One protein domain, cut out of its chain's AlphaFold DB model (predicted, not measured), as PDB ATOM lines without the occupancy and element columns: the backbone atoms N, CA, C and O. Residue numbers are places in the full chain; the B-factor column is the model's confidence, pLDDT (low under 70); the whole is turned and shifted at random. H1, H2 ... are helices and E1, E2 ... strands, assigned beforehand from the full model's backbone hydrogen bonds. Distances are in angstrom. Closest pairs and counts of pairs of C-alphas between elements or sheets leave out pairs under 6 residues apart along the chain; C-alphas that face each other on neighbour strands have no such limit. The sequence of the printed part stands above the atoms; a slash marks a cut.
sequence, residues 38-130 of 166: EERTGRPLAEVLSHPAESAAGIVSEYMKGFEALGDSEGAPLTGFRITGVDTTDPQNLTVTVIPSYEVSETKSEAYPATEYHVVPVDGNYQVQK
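What this domain is: This is residues 38 to 130 of the 166 residues of an uncharacterized protein of Paenibacillus rhizovicinus (UniProt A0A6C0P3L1). What shape do these atoms make? One long, strongly twisted sheet of five strands has the long helix H3 packed on one face, with short H2 on that same face near E5; the E2 and E3 hairpin makes one far end. What is it made of? The 93 printed residues hold, in order, H1 H2 H3 E1 E2 E3 E4 E5, of mixed class, and the neighbour strands are antiparallel in a branched sheet. How large is it? It is compact, with a radius of gyration of the C-alphas of 13.9 A, and elongated, spanning 43 by 23 by 16 A.

How they stand to each other: How do the helices meet? H1, residues 38 to 41, touches residues 59 to 63 of H3, residues 52 to 70, closest at the C-alphas of Thr 41 and Ile 59, 5.5 A. H2, residues 45 to 50, and H3 only just touch, only at the corner, with 3 pairs of C-alphas within 8 A, the closest being Val 48 and Ser 55, 5.2 A. In H2 and H3 every O i to N i+4 pair is within hydrogen-bond range; H1 is too short for one. How is the sheet paired? E1, residues 78 to 87, lies on one side of E2, residues 94 to 105, while E3, residues 108 to 111, and E4, residues 115 to 122, lie on the other side. N 84 and O 97 are 2.8 A apart between E1 and E2, N 102 and O 110 3.0 A between E2 and E3, and N 96 and O 117 2.8 A between E2 and E4. E4 and E5, residues 125 to 128, form a hairpin, with N 122 and O 125 2.7 A apart. Is there a meander? E1 E2 E3 form one, each strand the antiparallel neighbour of the one before. Which helices are on the sheet? H1, H2 and H3 are; the closest C-alphas of H3 and E1 are Glu 68 and Leu 78, 5.2 A.

Where its parts are: Where does the printed part begin? H1 starts at C-alpha 38, (-16.721, 41.957, -10.615). How long are the longer elements? H3 measures 27.1 A, E1 23.8 A, E2 33.8 A and E4 21.3 A; E1 bends by 56 degrees at residue 84. Where does E5 end? C-alpha 128 is at (-15.887, 47.256, -11.468).

The domain as a whole: Which C-alphas are farthest apart? Those of Ala 46 and Thr 107, 43.2 A. Are there cuts or long links? The printed part has no cut, and no link is long. Where is confidence low? Residues 71 to 74 are under 70; the mean pLDDT of the printed part is 93.9.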
ATOM      1  N   GLU A  38     -15.982  40.856 -10.003       95.12
ATOM      2  CA  GLU A  38     -16.721  41.957 -10.615       95.12
ATOM      3  C   GLU A  38     -18.228  41.658 -10.640       95.12
ATOM      4  O   GLU A  38     -19.020  42.438 -10.114       95.12
ATOM      5  N   GLU A  39     -18.619  40.481 -11.142       94.75
ATOM      6  CA  GLU A  39     -20.026  40.059 -11.194       94.75
ATOM      7  C   GLU A  39     -20.627  39.888  -9.795       94.75
ATOM      8  O   GLU A  39     -21.775  40.255  -9.557       94.75
ATOM      9  N   ARG A  40     -19.856  39.340  -8.848       95.00
ATOM     10  CA  ARG A  40     -20.318  39.094  -7.472       95.00
ATOM     11  C   ARG A  40     -20.561  40.365  -6.667       95.00
ATOM     12  O   ARG A  40     -21.350  40.321  -5.730       95.00
ATOM     13  N   THR A  41     -19.833  41.431  -6.974       96.31
ATOM     14  CA  THR A  41     -19.891  42.715  -6.253       96.31
ATOM     15  C   THR A  41     -20.701  43.766  -7.005       96.31
ATOM     16  O   THR A  41     -20.929  44.863  -6.494       96.31
ATOM     17  N   GLY A  42     -21.153  43.430  -8.215       96.50
ATOM     18  CA  GLY A  42     -22.001  44.279  -9.025       96.50
ATOM     19  C   GLY A  42     -23.373  44.528  -8.408       96.50
ATOM     20  O   GLY A  42     -23.889  43.723  -7.631       96.50
ATOM     21  N   ARG A  43     -23.990  45.652  -8.785       98.19
ATOM     22  CA  ARG A  43     -25.333  46.039  -8.323       98.19
ATOM     23  C   ARG A  43     -26.257  46.379  -9.489       98.19
ATOM     24  O   ARG A  43     -25.775  46.908 -10.492       98.19
ATOM     25  N   PRO A  44     -27.577  46.154  -9.370       98.19
ATOM     26  CA  PRO A  44     -28.531  46.484 -10.423       98.19
ATOM     27  C   PRO A  44     -28.467  47.954 -10.844       98.19
ATOM     28  O   PRO A  44     -28.362  48.853 -10.008       98.19
ATOM     29  N   LEU A  45     -28.623  48.213 -12.144       97.44
ATOM     30  CA  LEU A  45     -28.554  49.561 -12.716       97.44
ATOM     31  C   LEU A  45     -29.519  50.550 -12.042       97.44
ATOM     32  O   LEU A  45     -29.136  51.673 -11.728       97.44
ATOM     33  N   ALA A  46     -30.750  50.117 -11.759       96.88
ATOM     34  CA  ALA A  46     -31.746  50.950 -11.087       96.88
ATOM     35  C   ALA A  46     -31.347  51.322  -9.647       96.88
ATOM     36  O   ALA A  46     -31.622  52.439  -9.211       96.88
ATOM     37  N   GLU A  47     -30.687  50.412  -8.924       96.81
ATOM     38  CA  GLU A  47     -30.187  50.682  -7.573       96.81
ATOM     39  C   GLU A  47     -29.089  51.742  -7.632       96.81
ATOM     40  O   GLU A  47     -29.197  52.775  -6.974       96.81
ATOM     41  N   VAL A  48     -28.088  51.544  -8.493       97.69
ATOM     42  CA  VAL A  48     -26.950  52.466  -8.592       97.69
ATOM     43  C   VAL A  48     -27.381  53.851  -9.051       97.69
ATOM     44  O   VAL A  48     -26.981  54.839  -8.450       97.69
ATOM     45  N   LEU A  49     -28.250  53.956 -10.056       96.69
ATOM     46  CA  LEU A  49     -28.703  55.261 -10.541       96.69
ATOM     47  C   LEU A  49     -29.525  56.046  -9.507       96.69
ATOM     48  O   LEU A  49     -29.609  57.269  -9.611       96.69
ATOM     49  N   SER A  50     -30.109  55.375  -8.509       97.81
ATOM     50  CA  SER A  50     -30.821  56.049  -7.419       97.81
ATOM     51  C   SER A  50     -29.883  56.676  -6.379       97.81
ATOM     52  O   SER A  50     -30.233  57.700  -5.795       97.81
ATOM     53  N   HIS A  51     -28.688  56.104  -6.180       97.88
ATOM     54  CA  HIS A  51     -27.695  56.550  -5.194       97.88
ATOM     55  C   HIS A  51     -26.258  56.365  -5.730       97.88
ATOM     56  O   HIS A  51     -25.474  55.608  -5.155       97.88
ATOM     57  N   PRO A  52     -25.861  57.050  -6.822       97.69
ATOM     58  CA  PRO A  52     -24.680  56.676  -7.605       97.69
ATOM     59  C   PRO A  52     -23.379  56.713  -6.806       97.69
ATOM     60  O   PRO A  52     -22.565  55.801  -6.926       97.69
ATOM     61  N   ALA A  53     -23.199  57.721  -5.950       98.25
ATOM     62  CA  ALA A  53     -21.975  57.854  -5.167       98.25
ATOM     63  C   ALA A  53     -21.840  56.745  -4.108       98.25
ATOM     64  O   ALA A  53     -20.790  56.111  -3.996       98.25
ATOM     65  N   GLU A  54     -22.911  56.486  -3.352       98.50
ATOM     66  CA  GLU A  54     -22.930  55.462  -2.303       98.50
ATOM     67  C   GLU A  54     -22.826  54.058  -2.899       98.50
ATOM     68  O   GLU A  54     -22.008  53.254  -2.453       98.50
ATOM     69  N   SER A  55     -23.593  53.774  -3.953       98.38
ATOM     70  CA  SER A  55     -23.564  52.476  -4.617       98.38
ATOM     71  C   SER A  55     -22.218  52.197  -5.285       98.38
ATOM     72  O   SER A  55     -21.711  51.087  -5.144       98.38
ATOM     73  N   ALA A  56     -21.598  53.175  -5.960       98.56
ATOM     74  CA  ALA A  56     -20.268  52.993  -6.552       98.56
ATOM     75  C   ALA A  56     -19.198  52.734  -5.481       98.56
ATOM     76  O   ALA A  56     -18.405  51.800  -5.616       98.56
ATOM     77  N   ALA A  57     -19.209  53.500  -4.383       98.62
ATOM     78  CA  ALA A  57     -18.324  53.255  -3.246       98.62
ATOM     79  C   ALA A  57     -18.557  51.870  -2.622       98.62
ATOM     80  O   ALA A  57     -17.594  51.192  -2.267       98.62
ATOM     81  N   GLY A  58     -19.816  51.434  -2.518       98.50
ATOM     82  CA  GLY A  58     -20.194  50.109  -2.029       98.50
ATOM     83  C   GLY A  58     -19.651  48.982  -2.909       98.50
ATOM     84  O   GLY A  58     -18.984  48.087  -2.393       98.50
ATOM     85  N   ILE A  59     -19.858  49.066  -4.228       98.44
ATOM     86  CA  ILE A  59     -19.326  48.109  -5.216       98.44
ATOM     87  C   ILE A  59     -17.806  47.994  -5.073       98.44
ATOM     88  O   ILE A  59     -17.278  46.901  -4.876       98.44
ATOM     89  N   VAL A  60     -17.090  49.123  -5.106       98.44
ATOM     90  CA  VAL A  60     -15.621  49.122  -5.024       98.44
ATOM     91  C   VAL A  60     -15.135  48.660  -3.652       98.44
ATOM     92  O   VAL A  60     -14.161  47.917  -3.569       98.44
ATOM     93  N   SER A  61     -15.818  49.021  -2.563       98.25
ATOM     94  CA  SER A  61     -15.461  48.536  -1.229       98.25
ATOM     95  C   SER A  61     -15.594  47.020  -1.112       98.25
ATOM     96  O   SER A  61     -14.755  46.397  -0.463       98.25
ATOM     97  N   GLU A  62     -16.655  46.428  -1.654       97.88
ATOM     98  CA  GLU A  62     -16.851  44.977  -1.633       97.88
ATOM     99  C   GLU A  62     -15.848  44.269  -2.545       97.88
ATOM    100  O   GLU A  62     -15.295  43.238  -2.163       97.88
ATOM    101  N   TYR A  63     -15.548  44.864  -3.700       96.44
ATOM    102  CA  TYR A  63     -14.521  44.390  -4.623       96.44
ATOM    103  C   TYR A  63     -13.137  44.339  -3.961       96.44
ATOM    104  O   TYR A  63     -12.494  43.291  -3.955       96.44
ATOM    105  N   MET A  64     -12.711  45.419  -3.299       95.69
ATOM    106  CA  MET A  64     -11.418  45.472  -2.603       95.69
ATOM    107  C   MET A  64     -11.341  44.485  -1.429       95.69
ATOM    108  O   MET A  64     -10.351  43.769  -1.298       95.69
ATOM    109  N   LYS A  65     -12.410  44.353  -0.630       95.56
ATOM    110  CA  LYS A  65     -12.500  43.318   0.421       95.56
ATOM    111  C   LYS A  65     -12.427  41.900  -0.145       95.56
ATOM    112  O   LYS A  65     -11.937  40.992   0.520       95.56
ATOM    113  N   GLY A  66     -12.919  41.704  -1.366       92.75
ATOM    114  CA  GLY A  66     -12.767  40.456  -2.098       92.75
ATOM    115  C   GLY A  66     -11.304  40.073  -2.297       92.75
ATOM    116  O   GLY A  66     -10.957  38.921  -2.057       92.75
ATOM    117  N   PHE A  67     -10.445  41.029  -2.664       89.50
ATOM    118  CA  PHE A  67      -9.004  40.793  -2.778       89.50
ATOM    119  C   PHE A  67      -8.331  40.540  -1.430       89.50
ATOM    120  O   PHE A  67      -7.548  39.599  -1.330       89.50
ATOM    121  N   GLU A  68      -8.672  41.304  -0.386       89.06
ATOM    122  CA  GLU A  68      -8.155  41.054   0.972       89.06
ATOM    123  C   GLU A  68      -8.454  39.616   1.431       89.06
ATOM    124  O   GLU A  68      -7.600  38.944   2.004       89.06
ATOM    125  N   ALA A  69      -9.664  39.121   1.148       86.06
ATOM    126  CA  ALA A  69     -10.099  37.788   1.554       86.06
ATOM    127  C   ALA A  69      -9.486  36.648   0.726       86.06
ATOM    128  O   ALA A  69      -9.380  35.527   1.228       86.06
ATOM    129  N   LEU A  70      -9.131  36.899  -0.537       80.75
ATOM    130  CA  LEU A  70      -8.468  35.902  -1.381       80.75
ATOM    131  C   LEU A  70      -7.030  35.645  -0.918       80.75
ATOM    132  O   LEU A  70      -6.546  34.523  -1.062       80.75
ATOM    133  N   GLY A  71      -6.386  36.658  -0.329       68.31
ATOM    134  CA  GLY A  71      -4.951  36.641  -0.081       68.31
ATOM    135  C   GLY A  71      -4.160  36.613  -1.391       68.31
ATOM    136  O   GLY A  71      -4.721  36.491  -2.481       68.31
ATOM    137  N   ASP A  72      -2.843  36.732  -1.284       64.88
ATOM    138  CA  ASP A  72      -1.944  36.558  -2.421       64.88
ATOM    139  C   ASP A  72      -0.921  35.467  -2.080       64.88
ATOM    140  O   ASP A  72      -0.327  35.480  -1.001       64.88
ATOM    141  N   SER A  73      -0.773  34.479  -2.966       57.72
ATOM    142  CA  SER A  73       0.236  33.421  -2.848       57.72
ATOM    143  C   SER A  73       1.543  33.757  -3.568       57.72
ATOM    144  O   SER A  73       2.546  33.089  -3.326       57.72
ATOM    145  N   GLU A  74       1.536  34.752  -4.456       67.19
ATOM    146  CA  GLU A  74       2.655  35.107  -5.339       67.19
ATOM    147  C   GLU A  74       3.105  36.577  -5.204       67.19
ATOM    148  O   GLU A  74       4.080  36.984  -5.839       67.19
ATOM    149  N   GLY A  75       2.465  37.359  -4.330       74.75
ATOM    150  CA  GLY A  75       2.763  38.774  -4.108       74.75
ATOM    151  C   GLY A  75       2.417  39.288  -2.708       74.75
ATOM    152  O   GLY A  75       2.082  38.536  -1.792       74.75
ATOM    153  N   ALA A  76       2.570  40.601  -2.525       81.81
ATOM    154  CA  ALA A  76       2.243  41.279  -1.276       81.81
ATOM    155  C   ALA A  76       0.715  41.344  -1.098       81.81
ATOM    156  O   ALA A  76       0.043  41.953  -1.936       81.81
ATOM    157  N   PRO A  77       0.141  40.784  -0.017       88.56
ATOM    158  CA  PRO A  77      -1.300  40.815   0.183       88.56
ATOM    159  C   PRO A  77      -1.801  42.245   0.413       88.56
ATOM    160  O   PRO A  77      -1.152  43.071   1.065       88.56
ATOM    161  N   LEU A  78      -2.998  42.527  -0.104       92.00
ATOM    162  CA  LEU A  78      -3.752  43.727   0.244       92.00
ATOM    163  C   LEU A  78      -4.211  43.603   1.704       92.00
ATOM    164  O   LEU A  78      -4.908  42.653   2.053       92.00
ATOM    165  N   THR A  79      -3.835  44.559   2.552       93.56
ATOM    166  CA  THR A  79      -4.164  44.556   3.990       93.56
ATOM    167  C   THR A  79      -5.225  45.579   4.372       93.56
ATOM    168  O   THR A  79      -5.727  45.568   5.497       93.56
ATOM    169  N   GLY A  80      -5.555  46.491   3.461       95.38
ATOM    170  CA  GLY A  80      -6.585  47.494   3.672       95.38
ATOM    171  C   GLY A  80      -6.690  48.462   2.505       95.38
ATOM    172  O   GLY A  80      -5.859  48.482   1.599       95.38
ATOM    173  N   PHE A  81      -7.684  49.338   2.557       97.44
ATOM    174  CA  PHE A  81      -7.824  50.439   1.611       97.44
ATOM    175  C   PHE A  81      -8.636  51.585   2.213       97.44
ATOM    176  O   PHE A  81      -9.341  51.436   3.213       97.44
ATOM    177  N   ARG A  82      -8.563  52.749   1.569       98.00
ATOM    178  CA  ARG A  82      -9.430  53.892   1.856       98.00
ATOM    179  C   ARG A  82      -9.980  54.477   0.566       98.00
ATOM    180  O   ARG A  82      -9.211  54.847  -0.315       98.00
ATOM    181  N   ILE A  83     -11.297  54.636   0.500       98.38
ATOM    182  CA  ILE A  83     -11.950  55.431  -0.544       98.38
ATOM    183  C   ILE A  83     -11.777  56.910  -0.191       98.38
ATOM    184  O   ILE A  83     -12.045  57.325   0.936       98.38
ATOM    185  N   THR A  84     -11.284  57.692  -1.144       98.25
ATOM    186  CA  THR A  84     -10.967  59.120  -0.960       98.25
ATOM    187  C   THR A  84     -11.828  60.048  -1.801       98.25
ATOM    188  O   THR A  84     -11.944  61.225  -1.469       98.25
ATOM    189  N   GLY A  85     -12.469  59.524  -2.843       98.12
ATOM    190  CA  GLY A  85     -13.357  60.285  -3.706       98.12
ATOM    191  C   GLY A  85     -14.251  59.371  -4.528       98.12
ATOM    192  O   GLY A  85     -13.906  58.215  -4.779       98.12
ATOM    193  N   VAL A  86     -15.402  59.909  -4.921       98.62
ATOM    194  CA  VAL A  86     -16.313  59.298  -5.888       98.62
ATOM    195  C   VAL A  86     -16.759  60.390  -6.852       98.62
ATOM    196  O   VAL A  86     -17.307  61.403  -6.417       98.62
ATOM    197  N   ASP A  87     -16.510  60.187  -8.138       98.56
ATOM    198  CA  ASP A  87     -16.986  61.034  -9.224       98.56
ATOM    199  C   ASP A  87     -18.152  60.341  -9.933       98.56
ATOM    200  O   ASP A  87     -18.037  59.218 -10.433       98.56
ATOM    201  N   THR A  88     -19.293  61.025  -9.957       98.38
ATOM    202  CA  THR A  88     -20.533  60.561 -10.587       98.38
ATOM    203  C   THR A  88     -20.962  61.459 -11.745       98.38
ATOM    204  O   THR A  88     -22.135  61.465 -12.112       98.38
ATOM    205  N   THR A  89     -20.044  62.271 -12.276       98.31
ATOM    206  CA  THR A  89     -20.325  63.214 -13.365       98.31
ATOM    207  C   THR A  89     -20.724  62.483 -14.646       98.31
ATOM    208  O   THR A  89     -21.654  62.914 -15.327       98.31
ATOM    209  N   ASP A  90     -20.065  61.360 -14.951       98.06
ATOM    210  CA  ASP A  90     -20.428  60.476 -16.059       98.06
ATOM    211  C   ASP A  90     -21.169  59.230 -15.540       98.06
ATOM    212  O   ASP A  90     -20.546  58.327 -14.979       98.06
ATOM    213  N   PRO A  91     -22.495  59.117 -15.742       95.75
ATOM    214  CA  PRO A  91     -23.243  57.949 -15.298       95.75
ATOM    215  C   PRO A  91     -22.851  56.670 -16.045       95.75
ATOM    216  O   PRO A  91     -23.130  55.588 -15.547       95.75
ATOM    217  N   GLN A  92     -22.228  56.735 -17.223       97.88
ATOM    218  CA  GLN A  92     -21.731  55.535 -17.908       97.88
ATOM    219  C   GLN A  92     -20.387  55.057 -17.351       97.88
ATOM    220  O   GLN A  92     -19.969  53.938 -17.646       97.88
ATOM    221  N   ASN A  93     -19.726  55.881 -16.540       97.88
ATOM    222  CA  ASN A  93     -18.408  55.603 -16.002       97.88
ATOM    223  C   ASN A  93     -18.207  56.303 -14.652       97.88
ATOM    224  O   ASN A  93     -17.552  57.344 -14.552       97.88
ATOM    225  N   LEU A  94     -18.772  55.717 -13.599       98.56
ATOM    226  CA  LEU A  94     -18.580  56.224 -12.246       98.56
ATOM    227  C   LEU A  94     -17.143  55.918 -11.816       98.56
ATOM    228  O   LEU A  94     -16.670  54.799 -12.001       98.56
ATOM    229  N   THR A  95     -16.450  56.886 -11.227       98.50
ATOM    230  CA  THR A  95     -15.044  56.717 -10.840       98.50
ATOM    231  C   THR A  95     -14.904  56.777  -9.326       98.50
ATOM    232  O   THR A  95     -15.430  57.678  -8.681       98.50
ATOM    233  N   VAL A  96     -14.195  55.819  -8.735       98.62
ATOM    234  CA  VAL A  96     -13.920  55.756  -7.295       98.62
ATOM    235  C   VAL A  96     -12.414  55.781  -7.080       98.62
ATOM    236  O   VAL A  96     -11.696  54.906  -7.561       98.62
ATOM    237  N   THR A  97     -11.925  56.761  -6.327       98.56
ATOM    238  CA  THR A  97     -10.496  56.899  -6.027       98.56
ATOM    239  C   THR A  97     -10.160  56.179  -4.727       98.56
ATOM    240  O   THR A  97     -10.652  56.541  -3.650       98.56
ATOM    241  N   VAL A  98      -9.284  55.183  -4.807       98.31
ATOM    242  CA  VAL A  98      -8.908  54.305  -3.696       98.31
ATOM    243  C   VAL A  98      -7.419  54.431  -3.407       98.31
ATOM    244  O   VAL A  98      -6.604  54.428  -4.318       98.31
ATOM    245  N   ILE A  99      -7.053  54.500  -2.131       97.88
ATOM    246  CA  ILE A  99      -5.673  54.348  -1.662       97.88
ATOM    247  C   ILE A  99      -5.556  52.948  -1.052       97.88
ATOM    248  O   ILE A  99      -6.083  52.748   0.050       97.88
ATOM    249  N   PRO A 100      -4.938  51.977  -1.746       96.19
ATOM    250  CA  PRO A 100      -4.725  50.645  -1.202       96.19
ATOM    251  C   PRO A 100      -3.521  50.623  -0.256       96.19
ATOM    252  O   PRO A 100      -2.594  51.427  -0.374       96.19
ATOM    253  N   SER A 101      -3.536  49.683   0.679       95.56
ATOM    254  CA  SER A 101      -2.432  49.391   1.584       95.56
ATOM    255  C   SER A 101      -2.022  47.939   1.411       95.56
ATOM    256  O   SER A 101      -2.860  47.047   1.517       95.56
ATOM    257  N   TYR A 102      -0.736  47.710   1.175       92.50
ATOM    258  CA  TYR A 102      -0.175  46.373   0.998       92.50
ATOM    259  C   TYR A 102       0.804  46.048   2.117       92.50
ATOM    260  O   TYR A 102       1.445  46.942   2.681       92.50
ATOM    261  N   GLU A 103       0.935  44.767   2.441       90.88
ATOM    262  CA  GLU A 103       1.972  44.290   3.349       90.88
ATOM    263  C   GLU A 103       3.349  44.391   2.685       90.88
ATOM    264  O   GLU A 103       3.586  43.825   1.625       90.88
ATOM    265  N   VAL A 104       4.279  45.119   3.305       87.50
ATOM    266  CA  VAL A 104       5.670  45.239   2.821       87.50
ATOM    267  C   VAL A 104       6.660  44.479   3.708       87.50
ATOM    268  O   VAL A 104       7.822  44.311   3.355       87.50
ATOM    269  N   SER A 105       6.204  44.039   4.880       83.81
ATOM    270  CA  SER A 105       6.888  43.116   5.787       83.81
ATOM    271  C   SER A 105       5.867  42.571   6.788       83.81
ATOM    272  O   SER A 105       4.855  43.234   7.011       83.81
ATOM    273  N   GLU A 106       6.200  41.491   7.497       81.94
ATOM    274  CA  GLU A 106       5.323  40.827   8.485       81.94
ATOM    275  C   GLU A 106       4.687  41.761   9.537       81.94
ATOM    276  O   GLU A 106       3.686  41.422  10.161       81.94
ATOM    277  N   THR A 107       5.275  42.937   9.785       83.81
ATOM    278  CA  THR A 107       4.791  43.895  10.796       83.81
ATOM    279  C   THR A 107       4.445  45.271  10.231       83.81
ATOM    280  O   THR A 107       4.105  46.180  10.991       83.81
ATOM    281  N   LYS A 108       4.528  45.461   8.908       88.44
ATOM    282  CA  LYS A 108       4.353  46.773   8.279       88.44
ATOM    283  C   LYS A 108       3.496  46.680   7.026       88.44
ATOM    284  O   LYS A 108       3.843  45.992   6.071       88.44
ATOM    285  N   SER A 109       2.449  47.497   6.999       90.50
ATOM    286  CA  SER A 109       1.730  47.836   5.774       90.50
ATOM    287  C   SER A 109       2.107  49.231   5.296       90.50
ATOM    288  O   SER A 109       2.424  50.119   6.094       90.50
ATOM    289  N   GLU A 110       2.064  49.428   3.987       93.12
ATOM    290  CA  GLU A 110       2.366  50.702   3.353       93.12
ATOM    291  C   GLU A 110       1.237  51.122   2.419       93.12
ATOM    292  O   GLU A 110       0.712  50.309   1.665       93.12
ATOM    293  N   ALA A 111       0.872  52.406   2.483       94.31
ATOM    294  CA  ALA A 111      -0.118  52.996   1.596       94.31
ATOM    295  C   ALA A 111       0.504  53.301   0.228       94.31
ATOM    296  O   ALA A 111       1.512  54.015   0.119       94.31
ATOM    297  N   TYR A 112      -0.142  52.787  -0.807       94.69
ATOM    298  CA  TYR A 112       0.258  52.933  -2.196       94.69
ATOM    299  C   TYR A 112      -0.389  54.178  -2.824       94.69
ATOM    300  O   TYR A 112      -1.267  54.799  -2.217       94.69
ATOM    301  N   PRO A 113       0.079  54.610  -4.008       96.44
ATOM    302  CA  PRO A 113      -0.540  55.698  -4.759       96.44
ATOM    303  C   PRO A 113      -2.051  55.513  -4.934       96.44
ATOM    304  O   PRO A 113      -2.547  54.389  -5.003       96.44
ATOM    305  N   ALA A 114      -2.778  56.629  -5.004       97.19
ATOM    306  CA  ALA A 114      -4.211  56.602  -5.264       97.19
ATOM    307  C   ALA A 114      -4.491  56.058  -6.673       97.19
ATOM    308  O   ALA A 114      -3.869  56.496  -7.639       97.19
ATOM    309  N   THR A 115      -5.456  55.151  -6.769       97.50
ATOM    310  CA  THR A 115      -5.850  54.465  -7.998       97.50
ATOM    311  C   THR A 115      -7.328  54.690  -8.261       97.50
ATOM    312  O   THR A 115      -8.159  54.600  -7.355       97.50
ATOM    313  N   GLU A 116      -7.659  54.977  -9.512       97.75
ATOM    314  CA  GLU A 116      -9.034  55.158  -9.962       97.75
ATOM    315  C   GLU A 116      -9.626  53.829 -10.431       97.75
ATOM    316  O   GLU A 116      -9.123  53.179 -11.351       97.75
ATOM    317  N   TYR A 117     -10.724  53.440  -9.792       97.88
ATOM    318  CA  TYR A 117     -11.542  52.304 -10.179       97.88
ATOM    319  C   TYR A 117     -12.765  52.810 -10.927       97.88
ATOM    320  O   TYR A 117     -13.481  53.683 -10.441       97.88
ATOM    321  N   HIS A 118     -13.013  52.234 -12.098       98.25
ATOM    322  CA  HIS A 118     -14.172  52.566 -12.914       98.25
ATOM    323  C   HIS A 118     -15.290  51.573 -12.644       98.25
ATOM    324  O   HIS A 118     -15.056  50.366 -12.608       98.25
ATOM    325  N   VAL A 119     -16.499  52.083 -12.469       98.44
ATOM    326  CA  VAL A 119     -17.715  51.312 -12.252       98.44
ATOM    327  C   VAL A 119     -18.642  51.590 -13.429       98.44
ATOM    328  O   VAL A 119     -19.149  52.700 -13.598       98.44
ATOM    329  N   VAL A 120     -18.825  50.574 -14.272       98.31
ATOM    330  CA  VAL A 120     -19.446  50.689 -15.600       98.31
ATOM    331  C   VAL A 120     -20.645  49.744 -15.729       98.31
ATOM    332  O   VAL A 120     -20.661  48.695 -15.077       98.31
ATOM    333  N   PRO A 121     -21.653  50.080 -16.552       97.88
ATOM    334  CA  PRO A 121     -22.793  49.207 -16.783       97.88
ATOM    335  C   PRO A 121     -22.409  48.011 -17.672       97.88
ATOM    336  O   PRO A 121     -21.940  48.180 -18.796       97.88
ATOM    337  N   VAL A 122     -22.656  46.798 -17.181       96.44
ATOM    338  CA  VAL A 122     -22.476  45.515 -17.874       96.44
ATOM    339  C   VAL A 122     -23.681  44.629 -17.563       96.44
ATOM    340  O   VAL A 122     -23.986  44.366 -16.397       96.44
ATOM    341  N   ASP A 123     -24.393  44.196 -18.604       93.56
ATOM    342  CA  ASP A 123     -25.517  43.252 -18.514       93.56
ATOM    343  C   ASP A 123     -26.564  43.605 -17.437       93.56
ATOM    344  O   ASP A 123     -26.997  42.774 -16.638       93.56
ATOM    345  N   GLY A 124     -26.975  44.878 -17.395       95.88
ATOM    346  CA  GLY A 124     -28.016  45.372 -16.481       95.88
ATOM    347  C   GLY A 124     -27.552  45.653 -15.046       95.88
ATOM    348  O   GLY A 124     -28.367  46.056 -14.212       95.88
ATOM    349  N   ASN A 125     -26.258  45.502 -14.761       97.88
ATOM    350  CA  ASN A 125     -25.640  45.816 -13.476       97.88
ATOM    351  C   ASN A 125     -24.497  46.818 -13.664       97.88
ATOM    352  O   ASN A 125     -23.887  46.861 -14.723       97.88
ATOM    353  N   TYR A 126     -24.169  47.595 -12.641       98.44
ATOM    354  CA  TYR A 126     -22.872  48.261 -12.554       98.44
ATOM    355  C   TYR A 126     -21.871  47.333 -11.893       98.44
ATOM    356  O   TYR A 126     -22.191  46.707 -10.883       98.44
ATOM    357  N   GLN A 127     -20.667  47.267 -12.445       98.19
ATOM    358  CA  GLN A 127     -19.585  46.418 -11.955       98.19
ATOM    359  C   GLN A 127     -18.254  47.157 -12.070       98.19
ATOM    360  O   GLN A 127     -18.127  48.087 -12.870       98.19
ATOM    361  N   VAL A 128     -17.250  46.740 -11.294       97.88
ATOM    362  CA  VAL A 128     -15.887  47.256 -11.468       97.88
ATOM    363  C   VAL A 128     -15.348  46.826 -12.833       97.88
ATOM    364  O   VAL A 128     -15.382  45.651 -13.189       97.88
ATOM    365  N   GLN A 129     -14.817  47.774 -13.600       96.75
ATOM    366  CA  GLN A 129     -14.106  47.490 -14.836       96.75
ATOM    367  C   GLN A 129     -12.725  46.918 -14.504       96.75
ATOM    368  O   GLN A 129     -11.857  47.623 -13.986       96.75
ATOM    369  N   LYS A 130     -12.516  45.639 -14.823       92.19
ATOM    370  CA  LYS A 130     -11.246  44.950 -14.574       92.19
ATOM    371  C   LYS A 130     -10.094  45.617 -15.332       92.19
ATOM    372  O   LYS A 130     -10.177  45.838 -16.541       92.19
TER     373      LYS A 130